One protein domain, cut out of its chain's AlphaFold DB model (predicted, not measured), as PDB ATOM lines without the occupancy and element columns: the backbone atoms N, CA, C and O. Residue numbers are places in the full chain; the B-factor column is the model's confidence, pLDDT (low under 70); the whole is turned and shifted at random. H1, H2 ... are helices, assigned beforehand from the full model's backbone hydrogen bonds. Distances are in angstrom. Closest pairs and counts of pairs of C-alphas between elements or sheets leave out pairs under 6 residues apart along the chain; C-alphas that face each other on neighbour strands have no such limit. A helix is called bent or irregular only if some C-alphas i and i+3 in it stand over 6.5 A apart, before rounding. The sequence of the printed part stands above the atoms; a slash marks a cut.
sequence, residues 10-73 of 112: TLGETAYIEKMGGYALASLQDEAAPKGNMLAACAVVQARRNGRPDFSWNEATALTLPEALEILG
ATOM      1  N   THR A  10     178.624 232.565 295.917       94.81
ATOM      2  CA  THR A  10     178.986 233.439 297.027       94.81
ATOM      3  C   THR A  10     179.033 232.635 298.325       94.81
ATOM      4  O   THR A  10     178.328 231.639 298.476       94.81
ATOM      5  N   LEU A  11     179.787 233.110 299.321       94.56
ATOM      6  CA  LEU A  11     179.856 232.453 300.635       94.56
ATOM      7  C   LEU A  11     178.475 232.281 301.292       94.56
ATOM      8  O   LEU A  11     178.247 231.306 302.001       94.56
ATOM      9  N   GLY A  12     177.544 233.209 301.042       94.94
ATOM     10  CA  GLY A  12     176.170 233.104 301.529       94.94
ATOM     11  C   GLY A  12     175.379 231.987 300.845       94.94
ATOM     12  O   GLY A  12     174.639 231.266 301.510       94.94
ATOM     13  N   GLU A  13     175.562 231.804 299.537       93.88
ATOM     14  CA  GLU A  13     174.938 230.713 298.780       93.88
ATOM     15  C   GLU A  13     175.544 229.357 299.148       93.88
ATOM     16  O   GLU A  13     174.803 228.399 299.351       93.88
ATOM     17  N   THR A  14     176.867 229.284 299.315       92.88
ATOM     18  CA  THR A  14     177.573 228.110 299.848       92.88
ATOM     19  C   THR A  14     177.007 227.724 301.214       92.88
ATOM     20  O   THR A  14     176.531 226.606 301.385       92.88
ATOM     21  N   ALA A  15     176.962 228.667 302.162       93.81
ATOM     22  CA  ALA A  15     176.428 228.418 303.499       93.81
ATOM     23  C   ALA A  15     174.945 228.012 303.471       93.81
ATOM     24  O   ALA A  15     174.515 227.171 304.260       93.81
ATOM     25  N   TYR A  16     174.155 228.587 302.561       93.56
ATOM     26  CA  TYR A  16     172.763 228.196 302.366       93.56
ATOM     27  C   TYR A  16     172.647 226.749 301.872       93.56
ATOM     28  O   TYR A  16     171.867 225.980 302.434       93.56
ATOM     29  N   ILE A  17     173.430 226.366 300.860       92.19
ATOM     30  CA  ILE A  17     173.427 225.008 300.304       92.19
ATOM     31  C   ILE A  17     173.825 223.989 301.367       92.19
ATOM     32  O   ILE A  17     173.144 222.980 301.513       92.19
ATOM     33  N   GLU A  18     174.864 224.265 302.148       92.19
ATOM     34  CA  GLU A  18     175.315 223.352 303.201       92.19
ATOM     35  C   GLU A  18     174.288 223.234 304.330       92.19
ATOM     36  O   GLU A  18     173.960 222.134 304.776       92.19
ATOM     37  N   LYS A  19     173.713 224.366 304.752       93.00
ATOM     38  CA  LYS A  19     172.697 224.397 305.808       93.00
ATOM     39  C   LYS A  19     171.431 223.639 305.416       93.00
ATOM     40  O   LYS A  19     170.885 222.913 306.240       93.00
ATOM     41  N   MET A  20     170.941 223.843 304.195       93.00
ATOM     42  CA  MET A  20     169.696 223.223 303.732       93.00
ATOM     43  C   MET A  20     169.913 221.792 303.232       93.00
ATOM     44  O   MET A  20     169.059 220.932 303.423       93.00
ATOM     45  N   GLY A  21     171.066 221.525 302.618       87.31
ATOM     46  CA  GLY A  21     171.466 220.200 302.157       87.31
ATOM     47  C   GLY A  21     171.813 219.249 303.300       87.31
ATOM     48  O   GLY A  21     171.602 218.049 303.163       87.31
ATOM     49  N   GLY A  22     172.299 219.774 304.430       86.94
ATOM     50  CA  GLY A  22     172.703 218.992 305.602       86.94
ATOM     51  C   GLY A  22     174.102 218.377 305.496       86.94
ATOM     52  O   GLY A  22     174.521 217.663 306.404       86.94
ATOM     53  N   TYR A  23     174.827 218.670 304.414       86.00
ATOM     54  CA  TYR A  23     176.167 218.164 304.129       86.00
ATOM     55  C   TYR A  23     177.055 219.292 303.618       86.00
ATOM     56  O   TYR A  23     176.574 220.239 302.994       86.00
ATOM     57  N   ALA A  24     178.356 219.170 303.860       85.25
ATOM     58  CA  ALA A  24     179.336 220.070 303.272       85.25
ATOM     59  C   ALA A  24     179.367 219.898 301.746       85.25
ATOM     60  O   ALA A  24     179.204 218.787 301.238       85.25
ATOM     61  N   LEU A  25     179.666 220.968 301.007       81.19
ATOM     62  CA  LEU A  25     179.815 220.891 299.545       81.19
ATOM     63  C   LEU A  25     180.912 219.906 299.112       81.19
ATOM     64  O   LEU A  25     180.801 219.282 298.060       81.19
ATOM     65  N   ALA A  26     181.937 219.713 299.946       82.12
ATOM     66  CA  ALA A  26     182.983 218.713 299.729       82.12
ATOM     67  C   ALA A  26     182.437 217.272 299.662       82.12
ATOM     68  O   ALA A  26     183.022 216.422 298.998       82.12
ATOM     69  N   SER A  27     181.297 216.999 300.301       78.94
ATOM     70  CA  SER A  27     180.643 215.688 300.299       78.94
ATOM     71  C   SER A  27     179.866 215.400 299.011       78.94
ATOM     72  O   SER A  27     179.341 214.304 298.864       78.94
ATOM     73  N   LEU A  28     179.802 216.329 298.046       73.56
ATOM     74  CA  LEU A  28     179.114 216.103 296.766       73.56
ATOM     75  C   LEU A  28     179.721 214.929 295.965       73.56
ATOM     76  O   LEU A  28     179.022 214.280 295.183       73.56
ATOM     77  N   GLN A  29     181.015 214.653 296.167       76.81
ATOM     78  CA  GLN A  29     181.720 213.527 295.546       76.81
ATOM     79  C   GLN A  29     181.430 212.178 296.221       76.81
ATOM     80  O   GLN A  29     181.741 211.143 295.642       76.81
ATOM     81  N   ASP A  30     180.818 212.172 297.406       76.69
ATOM     82  CA  ASP A  30     180.430 210.945 298.095       76.69
ATOM     83  C   ASP A  30     179.148 210.376 297.467       76.69
ATOM     84  O   ASP A  30     178.108 211.036 297.381       76.69
ATOM     85  N   GLU A  31     179.221 209.143 296.972       71.12
ATOM     86  CA  GLU A  31     178.082 208.441 296.380       71.12
ATOM     87  C   GLU A  31     177.078 207.951 297.427       71.12
ATOM     88  O   GLU A  31     175.892 207.837 297.117       71.12
ATOM     89  N   ALA A  32     177.521 207.723 298.666       71.56
ATOM     90  CA  ALA A  32     176.666 207.282 299.763       71.56
ATOM     91  C   ALA A  32     175.892 208.439 300.417       71.56
ATOM     92  O   ALA A  32     174.913 208.206 301.133       71.56
ATOM     93  N   ALA A  33     176.304 209.688 300.176       70.62
ATOM     94  CA  ALA A  33     175.628 210.857 300.719       70.62
ATOM     95  C   ALA A  33     174.274 211.088 300.013       70.62
ATOM     96  O   ALA A  33     174.208 211.103 298.780       70.62
ATOM     97  N   PRO A  34     173.170 211.310 300.752       68.88
ATOM     98  CA  PRO A  34     171.867 211.558 300.147       68.88
ATOM     99  C   PRO A  34     171.853 212.912 299.422       68.88
ATOM    100  O   PRO A  34     171.853 213.980 300.031       68.88
ATOM    101  N   LYS A  35     171.802 212.864 298.087       80.50
ATOM    102  CA  LYS A  35     171.963 214.048 297.224       80.50
ATOM    103  C   LYS A  35     170.687 214.873 297.048       80.50
ATOM    104  O   LYS A  35     170.777 216.010 296.606       80.50
ATOM    105  N   GLY A  36     169.513 214.351 297.412       86.81
ATOM    106  CA  GLY A  36     168.218 215.004 297.156       86.81
ATOM    107  C   GLY A  36     168.101 216.413 297.749       86.81
ATOM    108  O   GLY A  36     167.803 217.362 297.028       86.81
ATOM    109  N   ASN A  37     168.416 216.577 299.039       90.31
ATOM    110  CA  ASN A  37     168.346 217.883 299.708       90.31
ATOM    111  C   ASN A  37     169.404 218.859 299.184       90.31
ATOM    112  O   ASN A  37     169.118 220.040 299.001       90.31
ATOM    113  N   MET A  38     170.616 218.375 298.897       89.31
ATOM    114  CA  MET A  38     171.639 219.199 298.249       89.31
ATOM    115  C   MET A  38     171.174 219.688 296.878       89.31
ATOM    116  O   MET A  38     171.331 220.861 296.557       89.31
ATOM    117  N   LEU A  39     170.574 218.806 296.083       90.38
ATOM    118  CA  LEU A  39     170.126 219.113 294.731       90.38
ATOM    119  C   LEU A  39     168.973 220.126 294.751       90.38
ATOM    120  O   LEU A  39     169.002 221.092 293.990       90.38
ATOM    121  N   ALA A  40     168.037 219.987 295.696       93.62
ATOM    122  CA  ALA A  40     167.015 220.998 295.967       93.62
ATOM    123  C   ALA A  40     167.638 222.342 296.389       93.62
ATOM    124  O   ALA A  40     167.226 223.396 295.906       93.62
ATOM    125  N   ALA A  41     168.671 222.337 297.236       93.38
ATOM    126  CA  ALA A  41     169.329 223.566 297.684       93.38
ATOM    127  C   ALA A  41     170.036 224.293 296.538       93.38
ATOM    128  O   ALA A  41     169.884 225.509 296.388       93.38
ATOM    129  N   CYS A  42     170.746 223.545 295.694       91.25
ATOM    130  CA  CYS A  42     171.360 224.063 294.479       91.25
ATOM    131  C   CYS A  42     170.300 224.615 293.519       91.25
ATOM    132  O   CYS A  42     170.479 225.709 292.985       91.25
ATOM    133  N   ALA A  43     169.172 223.915 293.344       93.38
ATOM    134  CA  ALA A  43     168.066 224.384 292.514       93.38
ATOM    135  C   ALA A  43     167.483 225.708 293.034       93.38
ATOM    136  O   ALA A  43     167.178 226.586 292.226       93.38
ATOM    137  N   VAL A  44     167.400 225.909 294.359       95.38
ATOM    138  CA  VAL A  44     166.960 227.198 294.922       95.38
ATOM    139  C   VAL A  44     167.877 228.335 294.512       95.38
ATOM    140  O   VAL A  44     167.418 229.349 293.987       95.38
ATOM    141  N   VAL A  45     169.175 228.170 294.755       94.50
ATOM    142  CA  VAL A  45     170.170 229.193 294.430       94.50
ATOM    143  C   VAL A  45     170.152 229.485 292.931       94.50
ATOM    144  O   VAL A  45     170.092 230.645 292.522       94.50
ATOM    145  N   GLN A  46     170.118 228.439 292.106       94.62
ATOM    146  CA  GLN A  46     170.140 228.586 290.659       94.62
ATOM    147  C   GLN A  46     168.877 229.262 290.115       94.62
ATOM    148  O   GLN A  46     168.975 230.155 289.272       94.62
ATOM    149  N   ALA A  47     167.693 228.896 290.612       93.25
ATOM    150  CA  ALA A  47     166.438 229.533 290.224       93.25
ATOM    151  C   ALA A  47     166.430 231.027 290.581       93.25
ATOM    152  O   ALA A  47     166.033 231.857 289.759       93.25
ATOM    153  N   ARG A  48     166.941 231.387 291.765       94.44
ATOM    154  CA  ARG A  48     167.061 232.786 292.204       94.44
ATOM    155  C   ARG A  48     168.005 233.589 291.319       94.44
ATOM    156  O   ARG A  48     167.639 234.680 290.887       94.44
ATOM    157  N   ARG A  49     169.169 233.026 290.977       91.69
ATOM    158  CA  ARG A  49     170.125 233.635 290.035       91.69
ATOM    159  C   ARG A  49     169.542 233.805 288.634       91.69
ATOM    160  O   ARG A  49     169.819 234.798 287.970       91.69
ATOM    161  N   ASN A  50     168.697 232.871 288.205       91.19
ATOM    162  CA  ASN A  50     168.047 232.880 286.896       91.19
ATOM    163  C   ASN A  50     166.722 233.676 286.863       91.19
ATOM    164  O   ASN A  50     165.925 233.494 285.944       91.19
ATOM    165  N   GLY A  51     166.486 234.582 287.819       90.62
ATOM    166  CA  GLY A  51     165.374 235.540 287.765       90.62
ATOM    167  C   GLY A  51     164.115 235.144 288.541       90.62
ATOM    168  O   GLY A  51     163.091 235.805 288.392       90.62
ATOM    169  N   ARG A  52     164.175 234.110 289.392       93.25
ATOM    170  CA  ARG A  52     163.101 233.747 290.339       93.25
ATOM    171  C   ARG A  52     163.538 233.995 291.796       93.25
ATOM    172  O   ARG A  52     163.754 233.028 292.525       93.25
ATOM    173  N   PRO A  53     163.704 235.256 292.242       92.31
ATOM    174  CA  PRO A  53     164.269 235.581 293.561       92.31
ATOM    175  C   PRO A  53     163.458 235.013 294.736       92.31
ATOM    176  O   PRO A  53     164.037 234.654 295.761       92.31
ATOM    177  N   ASP A  54     162.146 234.859 294.561       94.44
ATOM    178  CA  ASP A  54     161.236 234.346 295.592       94.44
ATOM    179  C   ASP A  54     161.126 232.818 295.607       94.44
ATOM    180  O   ASP A  54     160.380 232.264 296.412       94.44
ATOM    181  N   PHE A  55     161.872 232.118 294.741       95.62
ATOM    182  CA  PHE A  55     161.819 230.664 294.680       95.62
ATOM    183  C   PHE A  55     162.206 230.066 296.034       95.62
ATOM    184  O   PHE A  55     163.278 230.342 296.593       95.62
ATOM    185  N   SER A  56     161.284 229.297 296.597       95.69
ATOM    186  CA  SER A  56     161.337 228.832 297.973       95.69
ATOM    187  C   SER A  56     161.934 227.435 298.083       95.69
ATOM    188  O   SER A  56     161.975 226.653 297.134       95.69
ATOM    189  N   TRP A  57     162.381 227.099 299.291       95.12
ATOM    190  CA  TRP A  57     162.826 225.746 299.611       95.12
ATOM    191  C   TRP A  57     161.731 224.700 299.377       95.12
ATOM    192  O   TRP A  57     161.998 223.659 298.788       95.12
ATOM    193  N   ASN A  58     160.496 225.002 299.785       95.75
ATOM    194  CA  ASN A  58     159.375 224.073 299.657       95.75
ATOM    195  C   ASN A  58     159.064 223.764 298.189       95.75
ATOM    196  O   ASN A  58     158.807 222.609 297.852       95.75
ATOM    197  N   GLU A  59     159.136 224.774 297.314       95.25
ATOM    198  CA  GLU A  59     159.018 224.563 295.869       95.25
ATOM    199  C   GLU A  59     160.140 223.665 295.347       95.25
ATOM    200  O   GLU A  59     159.863 222.735 294.601       95.25
ATOM    201  N   ALA A  60     161.386 223.886 295.776       94.12
ATOM    202  CA  ALA A  60     162.519 223.075 295.339       94.12
ATOM    203  C   ALA A  60     162.423 221.608 295.777       94.12
ATOM    204  O   ALA A  60     162.754 220.717 295.002       94.12
ATOM    205  N   THR A  61     161.950 221.339 296.995       94.50
ATOM    206  CA  THR A  61     161.754 219.965 297.490       94.50
ATOM    207  C   THR A  61     160.571 219.247 296.850       94.50
ATOM    208  O   THR A  61     160.486 218.026 296.932       94.50
ATOM    209  N   ALA A  62     159.650 219.992 296.236       95.56
ATOM    210  CA  ALA A  62     158.530 219.428 295.493       95.56
ATOM    211  C   ALA A  62     158.908 219.056 294.049       95.56
ATOM    212  O   ALA A  62     158.125 218.385 293.379       95.56
ATOM    213  N   LEU A  63     160.086 219.478 293.573       92.62
ATOM    214  CA  LEU A  63     160.568 219.137 292.242       92.62
ATOM    215  C   LEU A  63     160.922 217.658 292.149       92.62
ATOM    216  O   LEU A  63     161.540 217.067 293.038       92.62
ATOM    217  N   THR A  64     160.616 217.084 290.999       92.44
ATOM    218  CA  THR A  64     161.208 215.826 290.577       92.44
ATOM    219  C   THR A  64     162.681 216.031 290.213       92.44
ATOM    220  O   THR A  64     163.129 217.127 289.868       92.44
ATOM    221  N   LEU A  65     163.459 214.949 290.262       88.81
ATOM    222  CA  LEU A  65     164.867 214.964 289.867       88.81
ATOM    223  C   LEU A  65     165.113 215.575 288.466       88.81
ATOM    224  O   LEU A  65     165.995 216.426 288.369       88.81
ATOM    225  N   PRO A  66     164.368 215.223 287.394       89.88
ATOM    226  CA  PRO A  66     164.576 215.843 286.084       89.88
ATOM    227  C   PRO A  66     164.280 217.348 286.069       89.88
ATOM    228  O   PRO A  66     165.056 218.093 285.480       89.88
ATOM    229  N   GLU A  67     163.234 217.816 286.755       91.25
ATOM    230  CA  GLU A  67     162.916 219.252 286.831       91.25
ATOM    231  C   GLU A  67     164.015 220.032 287.562       91.25
ATOM    232  O   GLU A  67     164.410 221.124 287.154       91.25
ATOM    233  N   ALA A  68     164.559 219.461 288.638       90.19
ATOM    234  CA  ALA A  68     165.654 220.085 289.363       90.19
ATOM    235  C   ALA A  68     166.946 220.129 288.523       90.19
ATOM    236  O   ALA A  68     167.653 221.137 288.535       90.19
ATOM    237  N   LEU A  69     167.237 219.078 287.746       89.50
ATOM    238  CA  LEU A  69     168.376 219.050 286.821       89.50
ATOM    239  C   LEU A  69     168.211 220.032 285.653       89.50
ATOM    240  O   LEU A  69     169.189 220.668 285.258       89.50
ATOM    241  N   GLU A  70     166.987 220.228 285.163       91.31
ATOM    242  CA  GLU A  70     166.663 221.248 284.163       91.31
ATOM    243  C   GLU A  70     166.934 222.661 284.698       91.31
ATOM    244  O   GLU A  70     167.610 223.452 284.037       91.31
ATOM    245  N   ILE A  71     166.507 222.966 285.930       90.44
ATOM    246  CA  ILE A  71     166.809 224.251 286.588       90.44
ATOM    247  C   ILE A  71     168.321 224.466 286.719       90.44
ATOM    248  O   ILE A  71     168.807 225.589 286.552       90.44
ATOM    249  N   LEU A  72     169.067 223.397 287.007       90.00
ATOM    250  CA  LEU A  72     170.527 223.417 287.109       90.00
ATOM    251  C   LEU A  72     171.225 223.504 285.739       90.00
ATOM    252  O   LEU A  72     172.417 223.813 285.678       90.00
ATOM    253  N   GLY A  73     170.503 223.272 284.640       87.44
ATOM    254  CA  GLY A  73     171.059 223.220 283.290       87.44
ATOM    255  C   GLY A  73     171.984 222.020 283.063       87.44
ATOM    256  O   GLY A  73     172.917 222.109 282.254       87.44
TER     257      GLY A  73
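This is residues 10 to 73 of the 112 residues of an uncharacterized protein of Microbacterium laevaniformans (UniProt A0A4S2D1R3). One long helix, H3, forms the core, with H1 and H5 on opposite sides of it and the short H4 on a third side; the small helix H2 lies farthest from the middle. The printed part has 64 residues with five named helices, H1 to H5 in chain order, no named strand, and the class is all helix. It is compact, with a radius of gyration of the C-alphas of 11.0 A, and spans 31 by 26 by 20 A.

H3, residues 35 to 49, is the hub and touches three helices. H1, residues 11 to 21, touches it closest at the C-alphas of Gly 21 and Met 38, 4.0 A apart; they run opposite ways at a tilt of 37 degrees, only just steep. H5, residues 65 to 72, touches H3 closest at the C-alphas of Ala 43 and Ala 68, 5.9 A apart; they run the same way at 35.4 degrees, only just steep. H4, residues 57 to 61, touches H3, with the closest C-alphas, those of Ala 40 and Ala 60, 5.0 A apart. H2, residues 25 to 29, only just touches H1, with 3 pairs of C-alphas within 8 A, the closest those of Glu 18 and Leu 25 at 6.3 A. H1 and H5 are apart. Every O i to N i+4 pair is within hydrogen-bond range in H1, H3, H4 and H5; in H2 it is 0 of 1, with 1 of 2 O i to N i+3 pairs.

H3 measures 20.9 A, H1 14.9 A, H5 10.5 A, H2 8.6 A and H4 6.3 A from first to last C-alpha. H1 begins at C-alpha 11, (179.856, 232.453, 300.635), and H5 ends at C-alpha 72, (170.527, 223.417, 287.109). H2 is irregular, but only just: C-alphas 26 and 29 are 6.8 A apart.

The two C-alphas farthest apart, those of Ala 32 and Gly 51, are 32.7 A apart. The printed part has no cut, and no link is long. The mean pLDDT of the printed part is 89.3, and Pro 34 is the one residue under 70.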